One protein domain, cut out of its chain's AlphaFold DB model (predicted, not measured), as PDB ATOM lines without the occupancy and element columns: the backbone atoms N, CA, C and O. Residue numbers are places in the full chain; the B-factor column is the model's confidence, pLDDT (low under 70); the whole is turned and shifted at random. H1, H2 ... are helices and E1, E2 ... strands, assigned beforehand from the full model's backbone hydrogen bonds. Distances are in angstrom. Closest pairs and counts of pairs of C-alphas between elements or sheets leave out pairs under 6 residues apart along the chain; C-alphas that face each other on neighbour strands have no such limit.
ATOM      1  N   ASN A 495     185.109 345.031 258.753       56.19
ATOM      2  CA  ASN A 495     186.188 345.022 259.776       56.19
ATOM      3  C   ASN A 495     185.920 344.320 261.147       56.19
ATOM      4  O   ASN A 495     186.622 344.580 262.118       56.19
ATOM      5  N   GLU A 496     184.920 343.451 261.271       71.75
ATOM      6  CA  GLU A 496     184.450 342.789 262.490       71.75
ATOM      7  C   GLU A 496     184.963 341.337 262.605       71.75
ATOM      8  O   GLU A 496     185.196 340.662 261.603       71.75
ATOM      9  N   LEU A 497     185.101 340.827 263.837       76.38
ATOM     10  CA  LEU A 497     185.552 339.454 264.123       76.38
ATOM     11  C   LEU A 497     184.554 338.402 263.598       76.38
ATOM     12  O   LEU A 497     183.351 338.523 263.837       76.38
ATOM     13  N   ARG A 498     185.051 337.331 262.966       77.56
ATOM     14  CA  ARG A 498     184.232 336.229 262.423       77.56
ATOM     15  C   ARG A 498     184.636 334.863 262.952       77.56
ATOM     16  O   ARG A 498     185.815 334.607 263.195       77.56
ATOM     17  N   ILE A 499     183.661 333.967 263.081       75.50
ATOM     18  CA  ILE A 499     183.859 332.556 263.407       75.50
ATOM     19  C   ILE A 499     184.020 331.786 262.088       75.50
ATOM     20  O   ILE A 499     183.082 331.663 261.304       75.50
ATOM     21  N   ILE A 500     185.214 331.256 261.825       72.94
ATOM     22  CA  ILE A 500     185.498 330.493 260.600       72.94
ATOM     23  C   ILE A 500     185.058 329.038 260.758       72.94
ATOM     24  O   ILE A 500     184.458 328.459 259.854       72.94
ATOM     25  N   ASN A 501     185.398 328.432 261.899       72.56
ATOM     26  CA  ASN A 501     185.157 327.017 262.148       72.56
ATOM     27  C   ASN A 501     184.981 326.728 263.644       72.56
ATOM     28  O   ASN A 501     185.575 327.408 264.482       72.56
ATOM     29  N   ILE A 502     184.205 325.697 263.977       74.19
ATOM     30  CA  ILE A 502     184.008 325.214 265.348       74.19
ATOM     31  C   ILE A 502     184.142 323.701 265.353       74.19
ATOM     32  O   ILE A 502     183.441 322.989 264.640       74.19
ATOM     33  N   LEU A 503     185.057 323.219 266.182       74.81
ATOM     34  CA  LEU A 503     185.483 321.832 266.236       74.81
ATOM     35  C   LEU A 503     185.210 321.293 267.638       74.81
ATOM     36  O   LEU A 503     185.746 321.790 268.631       74.81
ATOM     37  N   TYR A 504     184.377 320.261 267.719       74.88
ATOM     38  CA  TYR A 504     184.153 319.522 268.958       74.88
ATOM     39  C   TYR A 504     185.264 318.500 269.147       74.88
ATOM     40  O   TYR A 504     185.668 317.848 268.187       74.88
ATOM     41  N   SER A 505     185.733 318.346 270.385       75.50
ATOM     42  CA  SER A 505     186.734 317.330 270.697       75.50
ATOM     43  C   SER A 505     186.214 315.923 270.410       75.50
ATOM     44  O   SER A 505     185.318 315.433 271.099       75.50
ATOM     45  N   ASP A 506     186.866 315.247 269.471       68.69
ATOM     46  CA  ASP A 506     186.732 313.821 269.163       68.69
ATOM     47  C   ASP A 506     187.569 312.928 270.103       68.69
ATOM     48  O   ASP A 506     187.349 311.724 270.177       68.69
ATOM     49  N   GLN A 507     188.492 313.516 270.873       69.94
ATOM     50  CA  GLN A 507     189.423 312.809 271.770       69.94
ATOM     51  C   GLN A 507     189.127 313.004 273.268       69.94
ATOM     52  O   GLN A 507     190.025 312.906 274.105       69.94
ATOM     53  N   CYS A 508     187.885 313.343 273.624       76.19
ATOM     54  CA  CYS A 508     187.503 313.535 275.023       76.19
ATOM     55  C   CYS A 508     187.136 312.191 275.666       76.19
ATOM     56  O   CYS A 508     186.040 311.674 275.452       76.19
ATOM     57  N   ASP A 509     188.040 311.657 276.484       77.44
ATOM     58  CA  ASP A 509     187.836 310.450 277.288       77.44
ATOM     59  C   ASP A 509     188.307 310.667 278.742       77.44
ATOM     60  O   ASP A 509     188.853 311.720 279.088       77.44
ATOM     61  N   GLU A 510     188.088 309.674 279.609       75.12
ATOM     62  CA  GLU A 510     188.471 309.732 281.030       75.12
ATOM     63  C   GLU A 510     189.980 309.931 281.250       75.12
ATOM     64  O   GLU A 510     190.387 310.460 282.284       75.12
ATOM     65  N   ARG A 511     190.821 309.551 280.280       79.69
ATOM     66  CA  ARG A 511     192.286 309.687 280.332       79.69
ATOM     67  C   ARG A 511     192.774 311.001 279.714       79.69
ATOM     68  O   ARG A 511     193.870 311.454 280.032       79.69
ATOM     69  N   ASN A 512     191.963 311.634 278.870       78.12
ATOM     70  CA  ASN A 512     192.276 312.824 278.085       78.12
ATOM     71  C   ASN A 512     191.354 314.006 278.421       78.12
ATOM     72  O   ASN A 512     190.953 314.780 277.547       78.12
ATOM     73  N   THR A 513     191.037 314.193 279.704       82.62
ATOM     74  CA  THR A 513     190.129 315.257 280.173       82.62
ATOM     75  C   THR A 513     190.576 316.674 279.790       82.62
ATOM     76  O   THR A 513     189.755 317.582 279.671       82.62
ATOM     77  N   GLN A 514     191.870 316.882 279.541       80.94
ATOM     78  CA  GLN A 514     192.439 318.135 279.041       80.94
ATOM     79  C   GLN A 514     191.994 318.497 277.618       80.94
ATOM     80  O   GLN A 514     192.019 319.677 277.275       80.94
ATOM     81  N   LYS A 515     191.581 317.511 276.812       82.50
ATOM     82  CA  LYS A 515     191.085 317.705 275.443       82.50
ATOM     83  C   LYS A 515     189.572 317.915 275.392       82.50
ATOM     84  O   LYS A 515     189.058 318.359 274.376       82.50
ATOM     85  N   CYS A 516     188.856 317.676 276.491       82.12
ATOM     86  CA  CYS A 516     187.412 317.868 276.569       82.12
ATOM     87  C   CYS A 516     187.025 319.341 276.433       82.12
ATOM     88  O   CYS A 516     187.255 320.154 277.333       82.12
ATOM     89  N   GLY A 517     186.426 319.688 275.297       83.31
ATOM     90  CA  GLY A 517     186.047 321.060 275.015       83.31
ATOM     91  C   GLY A 517     185.692 321.326 273.561       83.31
ATOM     92  O   GLY A 517     185.601 320.414 272.734       83.31
ATOM     93  N   VAL A 518     185.477 322.606 273.274       83.19
ATOM     94  CA  VAL A 518     185.118 323.120 271.949       83.19
ATOM     95  C   VAL A 518     186.206 324.080 271.490       83.19
ATOM     96  O   VAL A 518     186.506 325.055 272.180       83.19
ATOM     97  N   LEU A 519     186.803 323.808 270.333       83.38
ATOM     98  CA  LEU A 519     187.808 324.664 269.712       83.38
ATOM     99  C   LEU A 519     187.147 325.546 268.650       83.38
ATOM    100  O   LEU A 519     186.419 325.057 267.793       83.38
ATOM    101  N   VAL A 520     187.402 326.846 268.704       84.56
ATOM    102  CA  VAL A 520     186.819 327.858 267.819       84.56
ATOM    103  C   VAL A 520     187.947 328.513 267.028       84.56
ATOM    104  O   VAL A 520     188.894 329.028 267.618       84.56
ATOM    105  N   HIS A 521     187.855 328.497 265.701       83.44
ATOM    106  CA  HIS A 521     188.772 329.192 264.795       83.44
ATOM    107  C   HIS A 521     188.165 330.527 264.387       83.44
ATOM    108  O   HIS A 521     187.077 330.573 263.813       83.44
ATOM    109  N   LEU A 522     188.867 331.610 264.704       82.88
ATOM    110  CA  LEU A 522     188.394 332.978 264.528       82.88
ATOM    111  C   LEU A 522     189.249 333.730 263.517       82.88
ATOM    112  O   LEU A 522     190.456 333.498 263.397       82.88
ATOM    113  N   TRP A 523     188.605 334.662 262.822       80.12
ATOM    114  CA  TRP A 523     189.212 335.563 261.855       80.12
ATOM    115  C   TRP A 523     189.040 337.015 262.280       80.12
ATOM    116  O   TRP A 523     187.915 337.469 262.498       80.12
ATOM    117  N   ASN A 524     190.154 337.740 262.351       78.12
ATOM    118  CA  ASN A 524     190.199 339.181 262.548       78.12
ATOM    119  C   ASN A 524     190.572 339.877 261.221       78.12
ATOM    120  O   ASN A 524     191.763 339.986 260.908       78.12
ATOM    121  N   PRO A 525     189.596 340.366 260.433       70.19
ATOM    122  CA  PRO A 525     189.887 341.066 259.187       70.19
ATOM    123  C   PRO A 525     190.516 342.451 259.399       70.19
ATOM    124  O   PRO A 525     191.235 342.904 258.507       70.19
ATOM    125  N   SER A 526     190.302 343.131 260.535       66.00
ATOM    126  CA  SER A 526     190.876 344.469 260.762       66.00
ATOM    127  C   SER A 526     192.378 344.419 261.041       66.00
ATOM    128  O   SER A 526     193.081 345.347 260.663       66.00
ATOM    129  N   MET A 527     192.883 343.318 261.617       67.56
ATOM    130  CA  MET A 527     194.247 343.193 262.168       67.56
ATOM    131  C   MET A 527     194.553 344.174 263.310       67.56
ATOM    132  O   MET A 527     195.658 344.152 263.845       67.56
ATOM    133  N   GLU A 528     193.585 344.987 263.721       70.69
ATOM    134  CA  GLU A 528     193.701 345.865 264.878       70.69
ATOM    135  C   GLU A 528     193.621 345.047 266.170       70.69
ATOM    136  O   GLU A 528     193.169 343.893 266.171       70.69
ATOM    137  N   GLN A 529     194.036 345.656 267.282       72.12
ATOM    138  CA  GLN A 529     193.849 345.062 268.599       72.12
ATOM    139  C   GLN A 529     192.356 344.812 268.846       72.12
ATOM    140  O   GLN A 529     191.537 345.732 268.806       72.12
ATOM    141  N   ILE A 530     191.994 343.566 269.148       73.12
ATOM    142  CA  ILE A 530     190.602 343.201 269.418       73.12
ATOM    143  C   ILE A 530     190.400 342.977 270.908       73.12
ATOM    144  O   ILE A 530     191.062 342.145 271.530       73.12
ATOM    145  N   LYS A 531     189.390 343.672 271.441       79.50
ATOM    146  CA  LYS A 531     188.704 343.319 272.683       79.50
ATOM    147  C   LYS A 531     187.353 342.723 272.313       79.50
ATOM    148  O   LYS A 531     186.422 343.446 271.959       79.50
ATOM    149  N   ALA A 532     187.268 341.402 272.349       81.88
ATOM    150  CA  ALA A 532     186.048 340.668 272.046       81.88
ATOM    151  C   ALA A 532     185.647 339.806 273.238       81.88
ATOM    152  O   ALA A 532     186.460 339.493 274.102       81.88
ATOM    153  N   ARG A 533     184.390 339.387 273.279       86.44
ATOM    154  CA  ARG A 533     183.906 338.386 274.224       86.44
ATOM    155  C   ARG A 533     183.340 337.219 273.439       86.44
ATOM    156  O   ARG A 533     182.408 337.399 272.657       86.44
ATOM    157  N   LEU A 534     183.879 336.029 273.668       89.12
ATOM    158  CA  LEU A 534     183.279 334.799 273.174       89.12
ATOM    159  C   LEU A 534     182.396 334.187 274.247       89.12
ATOM    160  O   LEU A 534     182.777 334.120 275.417       89.12
ATOM    161  N   LYS A 535     181.242 333.687 273.826       91.06
ATOM    162  CA  LYS A 535     180.303 332.970 274.680       91.06
ATOM    163  C   LYS A 535     179.960 331.633 274.052       91.06
ATOM    164  O   LYS A 535     179.363 331.614 272.979       91.06
ATOM    165  N   LEU A 536     180.283 330.543 274.738       88.12
ATOM    166  CA  LEU A 536     179.753 329.215 274.454       88.12
ATOM    167  C   LEU A 536     178.490 329.009 275.293       88.12
ATOM    168  O   LEU A 536     178.521 329.129 276.515       88.12
ATOM    169  N   GLN A 537     177.379 328.679 274.646       87.94
ATOM    170  CA  GLN A 537     176.107 328.396 275.300       87.94
ATOM    171  C   GLN A 537     175.543 327.071 274.800       87.94
ATOM    172  O   GLN A 537     175.076 326.979 273.672       87.94
ATOM    173  N   CYS A 538     175.520 326.063 275.661       81.69
ATOM    174  CA  CYS A 538     175.009 324.727 275.373       81.69
ATOM    175  C   CYS A 538     173.864 324.356 276.313       81.69
ATOM    176  O   CYS A 538     173.843 324.739 277.479       81.69
ATOM    177  N   SER A 539     172.935 323.541 275.835       78.12
ATOM    178  CA  SER A 539     171.906 322.907 276.663       78.12
ATOM    179  C   SER A 539     172.431 321.585 277.235       78.12
ATOM    180  O   SER A 539     173.040 320.804 276.512       78.12
ATOM    181  N   ILE A 540     172.201 321.308 278.516       76.06
ATOM    182  CA  ILE A 540     172.497 320.010 279.152       76.06
ATOM    183  C   ILE A 540     171.195 319.208 279.299       76.06
ATOM    184  O   ILE A 540     171.129 318.033 278.927       76.06
ATOM    185  N   SER A 541     170.134 319.869 279.765       68.75
ATOM    186  CA  SER A 541     168.773 319.337 279.905       68.75
ATOM    187  C   SER A 541     167.740 320.408 279.513       68.75
ATOM    188  O   SER A 541     168.111 321.470 279.015       68.75
ATOM    189  N   SER A 542     166.441 320.145 279.694       65.12
ATOM    190  CA  SER A 542     165.387 321.145 279.446       65.12
ATOM    191  C   SER A 542     165.483 322.360 280.378       65.12
ATOM    192  O   SER A 542     165.040 323.443 280.001       65.12
ATOM    193  N   SER A 543     166.078 322.199 281.564       67.56
ATOM    194  CA  SER A 543     166.231 323.247 282.580       67.56
ATOM    195  C   SER A 543     167.680 323.698 282.794       67.56
ATOM    196  O   SER A 543     167.903 324.812 283.261       67.56
ATOM    197  N   GLU A 544     168.671 322.880 282.434       78.12
ATOM    198  CA  GLU A 544     170.086 323.158 282.684       78.12
ATOM    199  C   GLU A 544     170.825 323.559 281.403       78.12
ATOM    200  O   GLU A 544     170.759 322.878 280.375       78.12
ATOM    201  N   LYS A 545     171.585 324.656 281.481       83.19
ATOM    202  CA  LYS A 545     172.447 325.155 280.405       83.19
ATOM    203  C   LYS A 545     173.878 325.292 280.907       83.19
ATOM    204  O   LYS A 545     174.117 325.766 282.013       83.19
ATOM    205  N   HIS A 546     174.829 324.917 280.066       83.12
ATOM    206  CA  HIS A 546     176.223 325.278 280.244       83.12
ATOM    207  C   HIS A 546     176.494 326.584 279.505       83.12
ATOM    208  O   HIS A 546     176.247 326.680 278.304       83.12
ATOM    209  N   VAL A 547     177.004 327.575 280.225       86.62
ATOM    210  CA  VAL A 547     177.462 328.835 279.650       86.62
ATOM    211  C   VAL A 547     178.900 329.048 280.096       86.62
ATOM    212  O   VAL A 547     179.178 328.982 281.293       86.62
ATOM    213  N   ASP A 548     179.791 329.288 279.141       87.50
ATOM    214  CA  ASP A 548     181.150 329.756 279.395       87.50
ATOM    215  C   ASP A 548     181.378 331.034 278.587       87.50
ATOM    216  O   ASP A 548     181.085 331.096 277.391       87.50
ATOM    217  N   GLU A 549     181.858 332.076 279.257       89.12
ATOM    218  CA  GLU A 549     182.127 333.385 278.672       89.12
ATOM    219  C   GLU A 549     183.576 333.763 278.937       89.12
ATOM    220  O   GLU A 549     184.063 333.704 280.070       89.12
ATOM    221  N   LYS A 550     184.275 334.164 277.877       86.81
ATOM    222  CA  LYS A 550     185.689 334.513 277.936       86.81
ATOM    223  C   LYS A 550     185.940 335.790 277.162       86.81
ATOM    224  O   LYS A 550     185.549 335.926 276.003       86.81
ATOM    225  N   ASN A 551     186.608 336.725 277.825       83.44
ATOM    226  CA  ASN A 551     187.119 337.918 277.178       83.44
ATOM    227  C   ASN A 551     188.394 337.545 276.426       83.44
ATOM    228  O   ASN A 551     189.291 336.909 276.974       83.44
ATOM    229  N   LEU A 552     188.446 337.946 275.168       79.25
ATOM    230  CA  LEU A 552     189.608 337.867 274.314       79.25
ATOM    231  C   LEU A 552     190.249 339.242 274.238       79.25
ATOM    232  O   LEU A 552     189.589 340.225 273.896       79.25
ATOM    233  N   ILE A 553     191.545 339.277 274.512       77.25
ATOM    234  CA  ILE A 553     192.405 340.411 274.208       77.25
ATOM    235  C   ILE A 553     193.506 339.849 273.321       77.25
ATOM    236  O   ILE A 553     194.279 339.000 273.761       77.25
ATOM    237  N   TYR A 554     193.528 340.279 272.064       70.88
ATOM    238  CA  TYR A 554     194.593 339.933 271.131       70.88
ATOM    239  C   TYR A 554     195.267 341.198 270.641       70.88
ATOM    240  O   TYR A 554     194.586 342.150 270.257       70.88
ATOM    241  N   ASP A 555     196.596 341.171 270.661       64.31
ATOM    242  CA  ASP A 555     197.440 342.261 270.192       64.31
ATOM    243  C   ASP A 555     197.281 342.497 268.687       64.31
ATOM    244  O   ASP A 555     196.855 341.619 267.927       64.31
ATOM    245  N   GLU A 556     197.637 343.711 268.278       62.09
ATOM    246  CA  GLU A 556     197.647 344.139 266.885       62.09
ATOM    247  C   GLU A 556     198.482 343.183 266.012       62.09
ATOM    248  O   GLU A 556     199.496 342.626 266.437       62.09
ATOM    249  N   GLY A 557     198.029 342.941 264.782       58.31
ATOM    250  CA  GLY A 557     198.697 342.067 263.816       58.31
ATOM    251  C   GLY A 557     198.308 340.584 263.881       58.31
ATOM    252  O   GLY A 557     198.688 339.824 262.986       58.31
ATOM    253  N   LYS A 558     197.508 340.141 264.866       67.25
ATOM    254  CA  LYS A 558     196.988 338.759 264.901       67.25
ATOM    255  C   LYS A 558     195.752 338.593 264.020       67.25
ATOM    256  O   LYS A 558     194.651 339.031 264.346       67.25
ATOM    257  N   TYR A 559     195.960 337.911 262.896       71.25
ATOM    258  CA  TYR A 559     194.985 337.780 261.816       71.25
ATOM    259  C   TYR A 559     193.997 336.614 261.982       71.25
ATOM    260  O   TYR A 559     192.821 336.723 261.641       71.25
ATOM    261  N   GLN A 560     194.463 335.488 262.516       77.44
ATOM    262  CA  GLN A 560     193.648 334.317 262.826       77.44
ATOM    263  C   GLN A 560     194.136 333.708 264.129       77.44
ATOM    264  O   GLN A 560     195.325 333.774 264.435       77.44
ATOM    265  N   PHE A 561     193.228 333.109 264.890       83.19
ATOM    266  CA  PHE A 561     193.594 332.439 266.131       83.19
ATOM    267  C   PHE A 561     192.577 331.369 266.513       83.19
ATOM    268  O   PHE A 561     191.419 331.380 266.088       83.19
ATOM    269  N   LEU A 562     193.050 330.426 267.321       85.50
ATOM    270  CA  LEU A 562     192.258 329.347 267.887       85.50
ATOM    271  C   LEU A 562     191.957 329.667 269.349       85.50
ATOM    272  O   LEU A 562     192.845 330.086 270.094       85.50
ATOM    273  N   PHE A 563     190.716 329.439 269.759       88.00
ATOM    274  CA  PHE A 563     190.288 329.563 271.144       88.00
ATOM    275  C   PHE A 563     189.659 328.260 271.629       88.00
ATOM    276  O   PHE A 563     188.786 327.712 270.959       88.00
ATOM    277  N   PHE A 564     190.075 327.767 272.795       88.94
ATOM    278  CA  PHE A 564     189.590 326.503 273.345       88.94
ATOM    279  C   PHE A 564     188.734 326.715 274.598       88.94
ATOM    280  O   PHE A 564     189.233 327.105 275.654       88.94
ATOM    281  N   PHE A 565     187.446 326.389 274.498       88.06
ATOM    282  CA  PHE A 565     186.545 326.277 275.641       88.06
ATOM    283  C   PHE A 565     186.730 324.918 276.310       88.06
ATOM    284  O   PHE A 565     186.167 323.919 275.858       88.06
ATOM    285  N   LYS A 566     187.511 324.869 277.391       88.69
ATOM    286  CA  LYS A 566     187.684 323.649 278.186       88.69
ATOM    287  C   LYS A 566     186.424 323.372 279.006       88.69
ATOM    288  O   LYS A 566     186.032 324.187 279.837       88.69
ATOM    289  N   VAL A 567     185.840 322.191 278.832       85.25
ATOM    290  CA  VAL A 567     184.618 321.772 279.531       85.25
ATOM    291  C   VAL A 567     184.917 320.540 280.390       85.25
ATOM    292  O   VAL A 567     185.558 319.605 279.907       85.25
ATOM    293  N   PRO A 568     184.444 320.473 281.650       84.56
ATOM    294  CA  PRO A 568     184.589 319.271 282.468       84.56
ATOM    295  C   PRO A 568     184.013 318.038 281.764       84.56
ATOM    296  O   PRO A 568     182.899 318.106 281.247       84.56
ATOM    297  N   PHE A 569     184.727 316.910 281.799       79.19
ATOM    298  CA  PHE A 569     184.375 315.664 281.100       79.19
ATOM    299  C   PHE A 569     182.882 315.289 281.212       79.19
ATOM    300  O   PHE A 569     182.192 315.169 280.200       79.19
ATOM    301  N   LEU A 570     182.339 315.218 282.434       79.31
ATOM    302  CA  LEU A 570     180.933 314.857 282.677       79.31
ATOM    303  C   LEU A 570     179.929 315.845 282.049       79.31
ATOM    304  O   LEU A 570     178.881 315.444 281.534       79.31
ATOM    305  N   LYS A 571     180.262 317.144 282.047       79.94
ATOM    306  CA  LYS A 571     179.440 318.187 281.417       79.94
ATOM    307  C   LYS A 571     179.562 318.136 279.904       79.94
ATOM    308  O   LYS A 571     178.534 318.177 279.235       79.94
ATOM    309  N   PHE A 572     180.778 317.971 279.377       80.06
ATOM    310  CA  PHE A 572     181.045 317.857 277.942       80.06
ATOM    311  C   PHE A 572     180.255 316.705 277.332       80.06
ATOM    312  O   PHE A 572     179.565 316.874 276.326       80.06
ATOM    313  N   LEU A 573     180.251 315.553 278.010       73.12
ATOM    314  CA  LEU A 573     179.456 314.416 277.585       73.12
ATOM    315  C   LEU A 573     177.970 314.748 277.497       73.12
ATOM    316  O   LEU A 573     177.292 314.099 276.707       73.12
ATOM    317  N   SER A 574     177.457 315.708 278.259       73.25
ATOM    318  CA  SER A 574     176.033 316.021 278.382       73.25
ATOM    319  C   SER A 574     175.551 317.162 277.483       73.25
ATOM    320  O   SER A 574     174.340 317.301 277.325       73.25
ATOM    321  N   LEU A 575     176.461 317.900 276.838       76.69
ATOM    322  CA  LEU A 575     176.123 319.039 275.983       76.69
ATOM    323  C   LEU A 575     175.254 318.647 274.775       76.69
ATOM    324  O   LEU A 575     175.427 317.595 274.152       76.69
ATOM    325  N   ARG A 576     174.313 319.533 274.457       70.75
ATOM    326  CA  ARG A 576     173.382 319.521 273.322       70.75
ATOM    327  C   ARG A 576     173.177 320.963 272.862       70.75
ATOM    328  O   ARG A 576     173.266 321.867 273.683       70.75
ATOM    329  N   ASN A 577     172.835 321.183 271.592       71.00
ATOM    330  CA  ASN A 577     172.426 322.498 271.062       71.00
ATOM    331  C   ASN A 577     173.319 323.655 271.548       71.00
ATOM    332  O   ASN A 577     172.896 324.509 272.328       71.00
ATOM    333  N   CYS A 578     174.579 323.614 271.145       75.38
ATOM    334  CA  CYS A 578     175.605 324.564 271.527       75.38
ATOM    335  C   CYS A 578     175.688 325.705 270.518       75.38
ATOM    336  O   CYS A 578     175.797 325.466 269.323       75.38
ATOM    337  N   SER A 579     175.685 326.940 270.995       81.75
ATOM    338  CA  SER A 579     175.906 328.137 270.189       81.75
ATOM    339  C   SER A 579     177.162 328.849 270.658       81.75
ATOM    340  O   SER A 579     177.393 328.966 271.862       81.75
ATOM    341  N   VAL A 580     177.968 329.321 269.716       82.88
ATOM    342  CA  VAL A 580     179.098 330.203 269.991       82.88
ATOM    343  C   VAL A 580     178.745 331.581 269.470       82.88
ATOM    344  O   VAL A 580     178.359 331.736 268.315       82.88
ATOM    345  N   HIS A 581     178.886 332.579 270.330       86.38
ATOM    346  CA  HIS A 581     178.636 333.974 270.006       86.38
ATOM    347  C   HIS A 581     179.932 334.765 270.161       86.38
ATOM    348  O   HIS A 581     180.592 334.670 271.198       86.38
ATOM    349  N   ALA A 582     180.269 335.561 269.154       85.75
ATOM    350  CA  ALA A 582     181.376 336.499 269.160       85.75
ATOM    351  C   ALA A 582     180.834 337.928 269.288       85.75
ATOM    352  O   ALA A 582     180.204 338.458 268.374       85.75
ATOM    353  N   TYR A 583     181.076 338.552 270.437       81.31
ATOM    354  CA  TYR A 583     180.685 339.928 270.732       81.31
ATOM    355  C   TYR A 583     181.891 340.867 270.650       81.31
ATOM    356  O   TYR A 583     182.975 340.531 271.123       81.31
ATOM    357  N   GLY A 584     181.682 342.072 270.123       76.50
ATOM    358  CA  GLY A 584     182.512 343.237 270.423       76.50
ATOM    359  C   GLY A 584     182.144 343.867 271.769       76.50
ATOM    360  O   GLY A 584     181.427 343.266 272.569       76.50
ATOM    361  N   ALA A 585     182.582 345.108 271.999       68.62
ATOM    362  CA  ALA A 585     182.294 345.832 273.243       68.62
ATOM    363  C   ALA A 585     180.782 345.959 273.529       68.62
ATOM    364  O   ALA A 585     180.359 345.756 274.663       68.62
ATOM    365  N   PHE A 586     179.966 346.233 272.499       69.75
ATOM    366  CA  PHE A 586     178.514 346.442 272.650       69.75
ATOM    367  C   PHE A 586     177.653 345.816 271.537       69.75
ATOM    368  O   PHE A 586     176.435 345.971 271.544       69.75
ATOM    369  N   LYS A 587     178.256 345.107 270.572       81.12
ATOM    370  CA  LYS A 587     177.569 344.559 269.390       81.12
ATOM    371  C   LYS A 587     177.901 343.078 269.211       81.12
ATOM    372  O   LYS A 587     179.051 342.685 269.389       81.12
ATOM    373  N   LEU A 588     176.910 342.259 268.856       79.75
ATOM    374  CA  LEU A 588     177.151 340.894 268.381       79.75
ATOM    375  C   LEU A 588     177.766 340.978 266.979       79.75
ATOM    376  O   LEU A 588     177.126 341.497 266.067       79.75
ATOM    377  N   TYR A 589     179.000 340.502 266.826       77.44
ATOM    378  CA  TYR A 589     179.662 340.447 265.527       77.44
ATOM    379  C   TYR A 589     179.219 339.210 264.755       77.44
ATOM    380  O   TYR A 589     178.781 339.349 263.620       77.44
ATOM    381  N   ASP A 590     179.266 338.026 265.372       77.06
ATOM    382  CA  ASP A 590     178.944 336.758 264.708       77.06
ATOM    383  C   ASP A 590     178.366 335.724 265.691       77.06
ATOM    384  O   ASP A 590     178.665 335.766 266.888       77.06
ATOM    385  N   ALA A 591     177.540 334.792 265.216       79.44
ATOM    386  CA  ALA A 591     176.984 333.710 266.029       79.44
ATOM    387  C   ALA A 591     176.717 332.453 265.197       79.44
ATOM    388  O   ALA A 591     176.136 332.536 264.121       79.44
ATOM    389  N   GLN A 592     177.092 331.286 265.726       72.00
ATOM    390  CA  GLN A 592     176.921 329.997 265.044       72.00
ATOM    391  C   GLN A 592     176.403 328.928 266.008       72.00
ATOM    392  O   GLN A 592     176.862 328.840 267.151       72.00
ATOM    393  N   THR A 593     175.455 328.107 265.548       68.25
ATOM    394  CA  THR A 593     174.760 327.098 266.366       68.25
ATOM    395  C   THR A 593     174.954 325.683 265.820       68.25
ATOM    396  O   THR A 593     174.783 325.419 264.632       68.25
ATOM    397  N   TYR A 594     175.235 324.749 266.729       67.31
ATOM    398  CA  TYR A 594     175.498 323.335 266.477       67.31
ATOM    399  C   TYR A 594     174.596 322.462 267.332       67.31
ATOM    400  O   TYR A 594     174.418 322.685 268.531       67.31
ATOM    401  N   VAL A 595     174.068 321.404 266.737       57.66
ATOM    402  CA  VAL A 595     173.170 320.456 267.386       57.66
ATOM    403  C   VAL A 595     173.893 319.134 267.571       57.66
ATOM    404  O   VAL A 595     174.135 318.399 266.623       57.66
ATOM    405  N   VAL A 596     174.189 318.780 268.818       55.56
ATOM    406  CA  VAL A 596     174.662 317.431 269.150       55.56
ATOM    407  C   VAL A 596     173.457 316.494 269.266       55.56
ATOM    408  O   VAL A 596     172.718 316.518 270.254       55.56
ATOM    409  N   ARG A 597     173.242 315.653 268.253       52.12
ATOM    410  CA  ARG A 597     172.280 314.549 268.268       52.12
ATOM    411  C   ARG A 597     172.858 313.359 269.015       52.12
ATOM    412  O   ARG A 597     173.706 312.626 268.515       52.12
ATOM    413  N   LYS A 598     172.311 313.105 270.196       50.03
ATOM    414  CA  LYS A 598     172.414 311.792 270.832       50.03
ATOM    415  C   LYS A 598     171.203 310.967 270.412       50.03
ATOM    416  O   LYS A 598     170.077 311.365 270.724       50.03
ATOM    417  N   ARG A 599     171.404 309.858 269.697       47.38
ATOM    418  CA  ARG A 599     170.314 308.900 269.463       47.38
ATOM    419  C   ARG A 599     169.982 308.226 270.797       47.38
ATOM    420  O   ARG A 599     170.875 307.808 271.525       47.38
ATOM    421  N   GLY A 600     168.705 308.226 271.168       41.69
ATOM    422  CA  GLY A 600     168.216 307.461 272.315       41.69
ATOM    423  C   GLY A 600     167.868 306.040 271.878       41.69
ATOM    424  O   GLY A 600     167.391 305.862 270.762       41.69
ATOM    425  N   ILE A 601     168.040 305.062 272.769       45.91
ATOM    426  CA  ILE A 601     167.837 303.622 272.505       45.91
ATOM    427  C   ILE A 601     166.444 303.331 271.907       45.91
ATOM    428  O   ILE A 601     166.309 302.583 270.947       45.91
ATOM    429  N   ILE A 602     165.398 303.996 272.408       45.03
ATOM    430  CA  ILE A 602     164.013 303.838 271.922       45.03
ATOM    431  C   ILE A 602     163.866 304.336 270.472       45.03
ATOM    432  O   ILE A 602     163.100 303.791 269.684       45.03
ATOM    433  N   ARG A 603     164.624 305.365 270.094       42.78
ATOM    434  CA  ARG A 603     164.547 306.002 268.774       42.78
ATOM    435  C   ARG A 603     165.289 305.199 267.700       42.78
ATOM    436  O   ARG A 603     164.938 305.300 266.536       42.78
ATOM    437  N   GLU A 604     166.264 304.369 268.063       51.53
ATOM    438  CA  GLU A 604     166.856 303.399 267.125       51.53
ATOM    439  C   GLU A 604     165.901 302.254 266.787       51.53
ATOM    440  O   GLU A 604     165.938 301.737 265.676       51.53
ATOM    441  N   PHE A 605     165.006 301.896 267.711       53.34
ATOM    442  CA  PHE A 605     164.045 300.818 267.494       53.34
ATOM    443  C   PHE A 605     162.945 301.201 266.489       53.34
ATOM    444  O   PHE A 605     162.547 300.384 265.669       53.34
ATOM    445  N   PHE A 606     162.447 302.441 266.511       47.53
ATOM    446  CA  PHE A 606     161.254 302.822 265.737       47.53
ATOM    447  C   PHE A 606     161.509 303.443 264.360       47.53
ATOM    448  O   PHE A 606     160.553 303.599 263.604       47.53
ATOM    449  N   TYR A 607     162.744 303.800 264.002       52.47
ATOM    450  CA  TYR A 607     163.035 304.579 262.789       52.47
ATOM    451  C   TYR A 607     164.042 303.863 261.873       52.47
ATOM    452  O   TYR A 607     164.938 303.171 262.349       52.47
ATOM    453  N   HIS A 608     163.898 304.002 260.550       48.91
ATOM    454  CA  HIS A 608     164.845 303.439 259.579       48.91
ATOM    455  C   HIS A 608     166.229 304.098 259.713       48.91
ATOM    456  O   HIS A 608     166.334 305.320 259.837       48.91
ATOM    457  N   GLN A 609     167.301 303.299 259.635       50.22
ATOM    458  CA  GLN A 609     168.653 303.838 259.479       50.22
ATOM    459  C   GLN A 609     168.743 304.586 258.130       50.22
ATOM    460  O   GLN A 609     168.378 304.013 257.100       50.22
ATOM    461  N   PRO A 610     169.164 305.867 258.105       42.75
ATOM    462  CA  PRO A 610     169.306 306.611 256.855       42.75
ATOM    463  C   PRO A 610     170.393 305.979 255.965       42.75
ATOM    464  O   PRO A 610     171.414 305.529 256.478       42.75
ATOM    465  N   GLU A 621     184.142 305.764 264.797       33.00
ATOM    466  CA  GLU A 621     183.035 306.114 265.675       33.00
ATOM    467  C   GLU A 621     182.480 304.864 266.358       33.00
ATOM    468  O   GLU A 621     181.387 304.376 266.069       33.00
ATOM    469  N   GLY A 622     183.229 304.372 267.345       34.41
ATOM    470  CA  GLY A 622     182.577 303.767 268.499       34.41
ATOM    471  C   GLY A 622     181.603 304.781 269.121       34.41
ATOM    472  O   GLY A 622     181.983 305.917 269.383       34.41
ATOM    473  N   ILE A 623     180.356 304.352 269.351       26.75
ATOM    474  CA  ILE A 623     179.277 305.036 270.098       26.75
ATOM    475  C   ILE A 623     178.977 306.478 269.615       26.75
ATOM    476  O   ILE A 623     179.507 307.467 270.120       26.75
ATOM    477  N   GLN A 624     178.039 306.616 268.673       40.59
ATOM    478  CA  GLN A 624     177.741 307.883 267.991       40.59
ATOM    479  C   GLN A 624     176.960 308.916 268.837       40.59
ATOM    480  O   GLN A 624     175.773 308.758 269.137       40.59
ATOM    481  N   LYS A 625     177.603 310.063 269.113       43.69
ATOM    482  CA  LYS A 625     176.945 311.375 269.276       43.69
ATOM    483  C   LYS A 625     177.222 312.188 268.014       43.69
ATOM    484  O   LYS A 625     178.343 312.635 267.813       43.69
ATOM    485  N   VAL A 626     176.220 312.394 267.170       48.75
ATOM    486  CA  VAL A 626     176.398 313.100 265.894       48.75
ATOM    487  C   VAL A 626     176.260 314.600 266.134       48.75
ATOM    488  O   VAL A 626     175.178 315.056 266.488       48.75
ATOM    489  N   THR A 627     177.317 315.387 265.944       55.81
ATOM    490  CA  THR A 627     177.198 316.857 265.933       55.81
ATOM    491  C   THR A 627     176.828 317.308 264.531       55.81
ATOM    492  O   THR A 627     177.608 317.098 263.614       55.81
ATOM    493  N   CYS A 628     175.650 317.903 264.359       57.62
ATOM    494  CA  CYS A 628     175.159 318.412 263.086       57.62
ATOM    495  C   CYS A 628     174.951 319.934 263.111       57.62
ATOM    496  O   CYS A 628     174.744 320.534 264.166       57.62
ATOM    497  N   CYS A 629     175.021 320.564 261.946       59.97
ATOM    498  CA  CYS A 629     174.873 322.006 261.752       59.97
ATOM    499  C   CYS A 629     173.469 322.341 261.212       59.97
ATOM    500  O   CYS A 629     172.833 321.510 260.556       59.97
ATOM    501  N   MET A 630     172.954 323.525 261.572       57.03
ATOM    502  CA  MET A 630     171.623 324.024 261.176       57.03
ATOM    503  C   MET A 630     171.672 325.122 260.098       57.03
ATOM    504  O   MET A 630     170.627 325.656 259.736       57.03
ATOM    505  N   GLU A 631     172.863 325.477 259.616       58.69
ATOM    506  CA  GLU A 631     173.048 326.442 258.526       58.69
ATOM    507  C   GLU A 631     172.738 325.795 257.162       58.69
ATOM    508  O   GLU A 631     172.346 324.629 257.081       58.69
ATOM    509  N   GLU A 632     172.897 326.545 256.068       52.75
ATOM    510  CA  GLU A 632     172.652 326.016 254.726       52.75
ATOM    511  C   GLU A 632     173.483 324.750 254.413       52.75
ATOM    512  O   GLU A 632     174.670 324.700 254.761       52.75
ATOM    513  N   PRO A 633     172.914 323.778 253.658       51.88
ATOM    514  CA  PRO A 633     173.563 322.558 253.160       51.88
ATOM    515  C   PRO A 633     175.034 322.735 252.756       51.88
ATOM    516  O   PRO A 633     175.977 322.089 253.206       51.88
ATOM    517  N   ARG A 634     175.240 323.740 251.928       49.47
ATOM    518  CA  ARG A 634     176.521 324.054 251.324       49.47
ATOM    519  C   ARG A 634     177.549 324.532 252.363       49.47
ATOM    520  O   ARG A 634     178.710 324.137 252.304       49.47
ATOM    521  N   ILE A 635     177.124 325.323 253.347       50.88
ATOM    522  CA  ILE A 635     178.003 325.916 254.361       50.88
ATOM    523  C   ILE A 635     178.485 324.855 255.357       50.88
ATOM    524  O   ILE A 635     179.679 324.809 255.666       50.88
ATOM    525  N   CYS A 636     177.602 323.972 255.838       55.44
ATOM    526  CA  CYS A 636     178.037 322.962 256.807       55.44
ATOM    527  C   CYS A 636     178.934 321.884 256.173       55.44
ATOM    528  O   CYS A 636     179.882 321.445 256.825       55.44
ATOM    529  N   ASP A 637     178.720 321.534 254.898       54.00
ATOM    530  CA  ASP A 637     179.592 320.600 254.170       54.00
ATOM    531  C   ASP A 637     181.034 321.132 254.099       54.00
ATOM    532  O   ASP A 637     181.991 320.376 254.278       54.00
ATOM    533  N   LEU A 638     181.213 322.449 253.930       49.41
ATOM    534  CA  LEU A 638     182.540 323.072 253.954       49.41
ATOM    535  C   LEU A 638     183.109 323.289 255.340       49.41
ATOM    536  O   LEU A 638     184.327 323.299 255.503       49.41
ATOM    537  N   LYS A 639     182.270 323.453 256.358       54.66
ATOM    538  CA  LYS A 639     182.733 323.435 257.749       54.66
ATOM    539  C   LYS A 639     183.091 322.014 258.213       54.66
ATOM    540  O   LYS A 639     183.660 321.871 259.289       54.66
ATOM    541  N   ASN A 640     182.870 321.001 257.364       52.28
ATOM    542  CA  ASN A 640     183.063 319.575 257.635       52.28
ATOM    543  C   ASN A 640     182.149 319.076 258.767       52.28
ATOM    544  O   ASN A 640     182.592 318.390 259.689       52.28
TER     545      ASN A 640
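AT A GLANCE: This is residues 495 to 610 and 621 to 640 of the 692 residues of an uncharacterized protein of Plasmodium inui San Antonio 1 (UniProt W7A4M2). Two twisted sheets form a sandwich, E4, E3, E6, E7 and E8 in one layer and E1, E2 and E5 in the other, with H1 by one end of it and H3 close to E1 and E8. Beyond the end of E7, residues 600 to 610, of which 601 to 606 belong to H2, stick out as a free arm. The printed part has 136 residues, with three named helices and eight named strands in the order E1 E2 E3 E4 E5 H1 E6 E7 H2 E8 H3, and its class is mixed. Both sheets are antiparallel, in the orders E4 E3 E6 E7 E8 and E1 E2 E5. The whole is compact, with a radius of gyration of the C-alphas of 16.4 A, yet elongated, spanning 54 by 35 by 28 A.

IN THESE COORDINATES: E1 is residues 498 to 504, with C-alpha 498 at (184.232, 336.229, 262.423), and E2 is residues 517 to 523. E3, residues 530 to 539, is 28.5 A long, and E4, residues 545 to 554, is 28.2 A. E5 is residues 560 to 566 and H1 residues 569 to 574. E6, residues 576 to 583, is 21.8 A long. E7, residues 588 to 598, is 29.6 A long and ends with C-alpha 598 at (172.414, 311.792, 270.832). H2 is residues 601 to 606, E8 residues 625 to 629, and H3 residues 633 to 639, with C-alpha 639 at (182.733, 323.435, 257.749).

HOW THE PARTS SIT: The sheets face each other with best planes 16 degrees apart and strands at 28 degrees. In the hairpin E1 and E2, N 500 and O 521 are 2.8 A apart; between E2 and E5, N 520 and O 563 are 2.8 A apart. In the hairpin E3 and E4, N 536 and O 548 are 2.8 A apart; between E3 and E6, N 535 and O 581 are 2.9 A apart. The hairpin E6 and E7 has N 580 and O 592 at 2.8 A. Pairing is staggered: E7 pairs with E6 over residues 588 to 594 and with E8 over 594 to 598, where N 597 and O 626 are 2.7 A apart. Between the sheets, the closest C-alphas of E1 and E7 are those of Arg 498 and Asp 590, 5.8 A. H1 is on the larger sheet at a height of 8.8 A. H3 only grazes both sheets; H2 is on neither. In H3 every O i to N i+4 pair is within hydrogen-bond range, in H1 1 of 2, in H2 0 of 2, with 2 of 3 O i to N i+3 pairs.

THE WHOLE: The C-alphas farthest apart, of Glu 556 and Phe 606, are 55.1 A apart. Residues 611 to 620 are not printed, and C-alphas 610 and 621 stand 16.3 A apart across the cut. The link E1 to E2, 12 residues, is long. The mean pLDDT of the printed part is 70.1; 52 residues are under 70, among them 593 to 610 and 621 to 640.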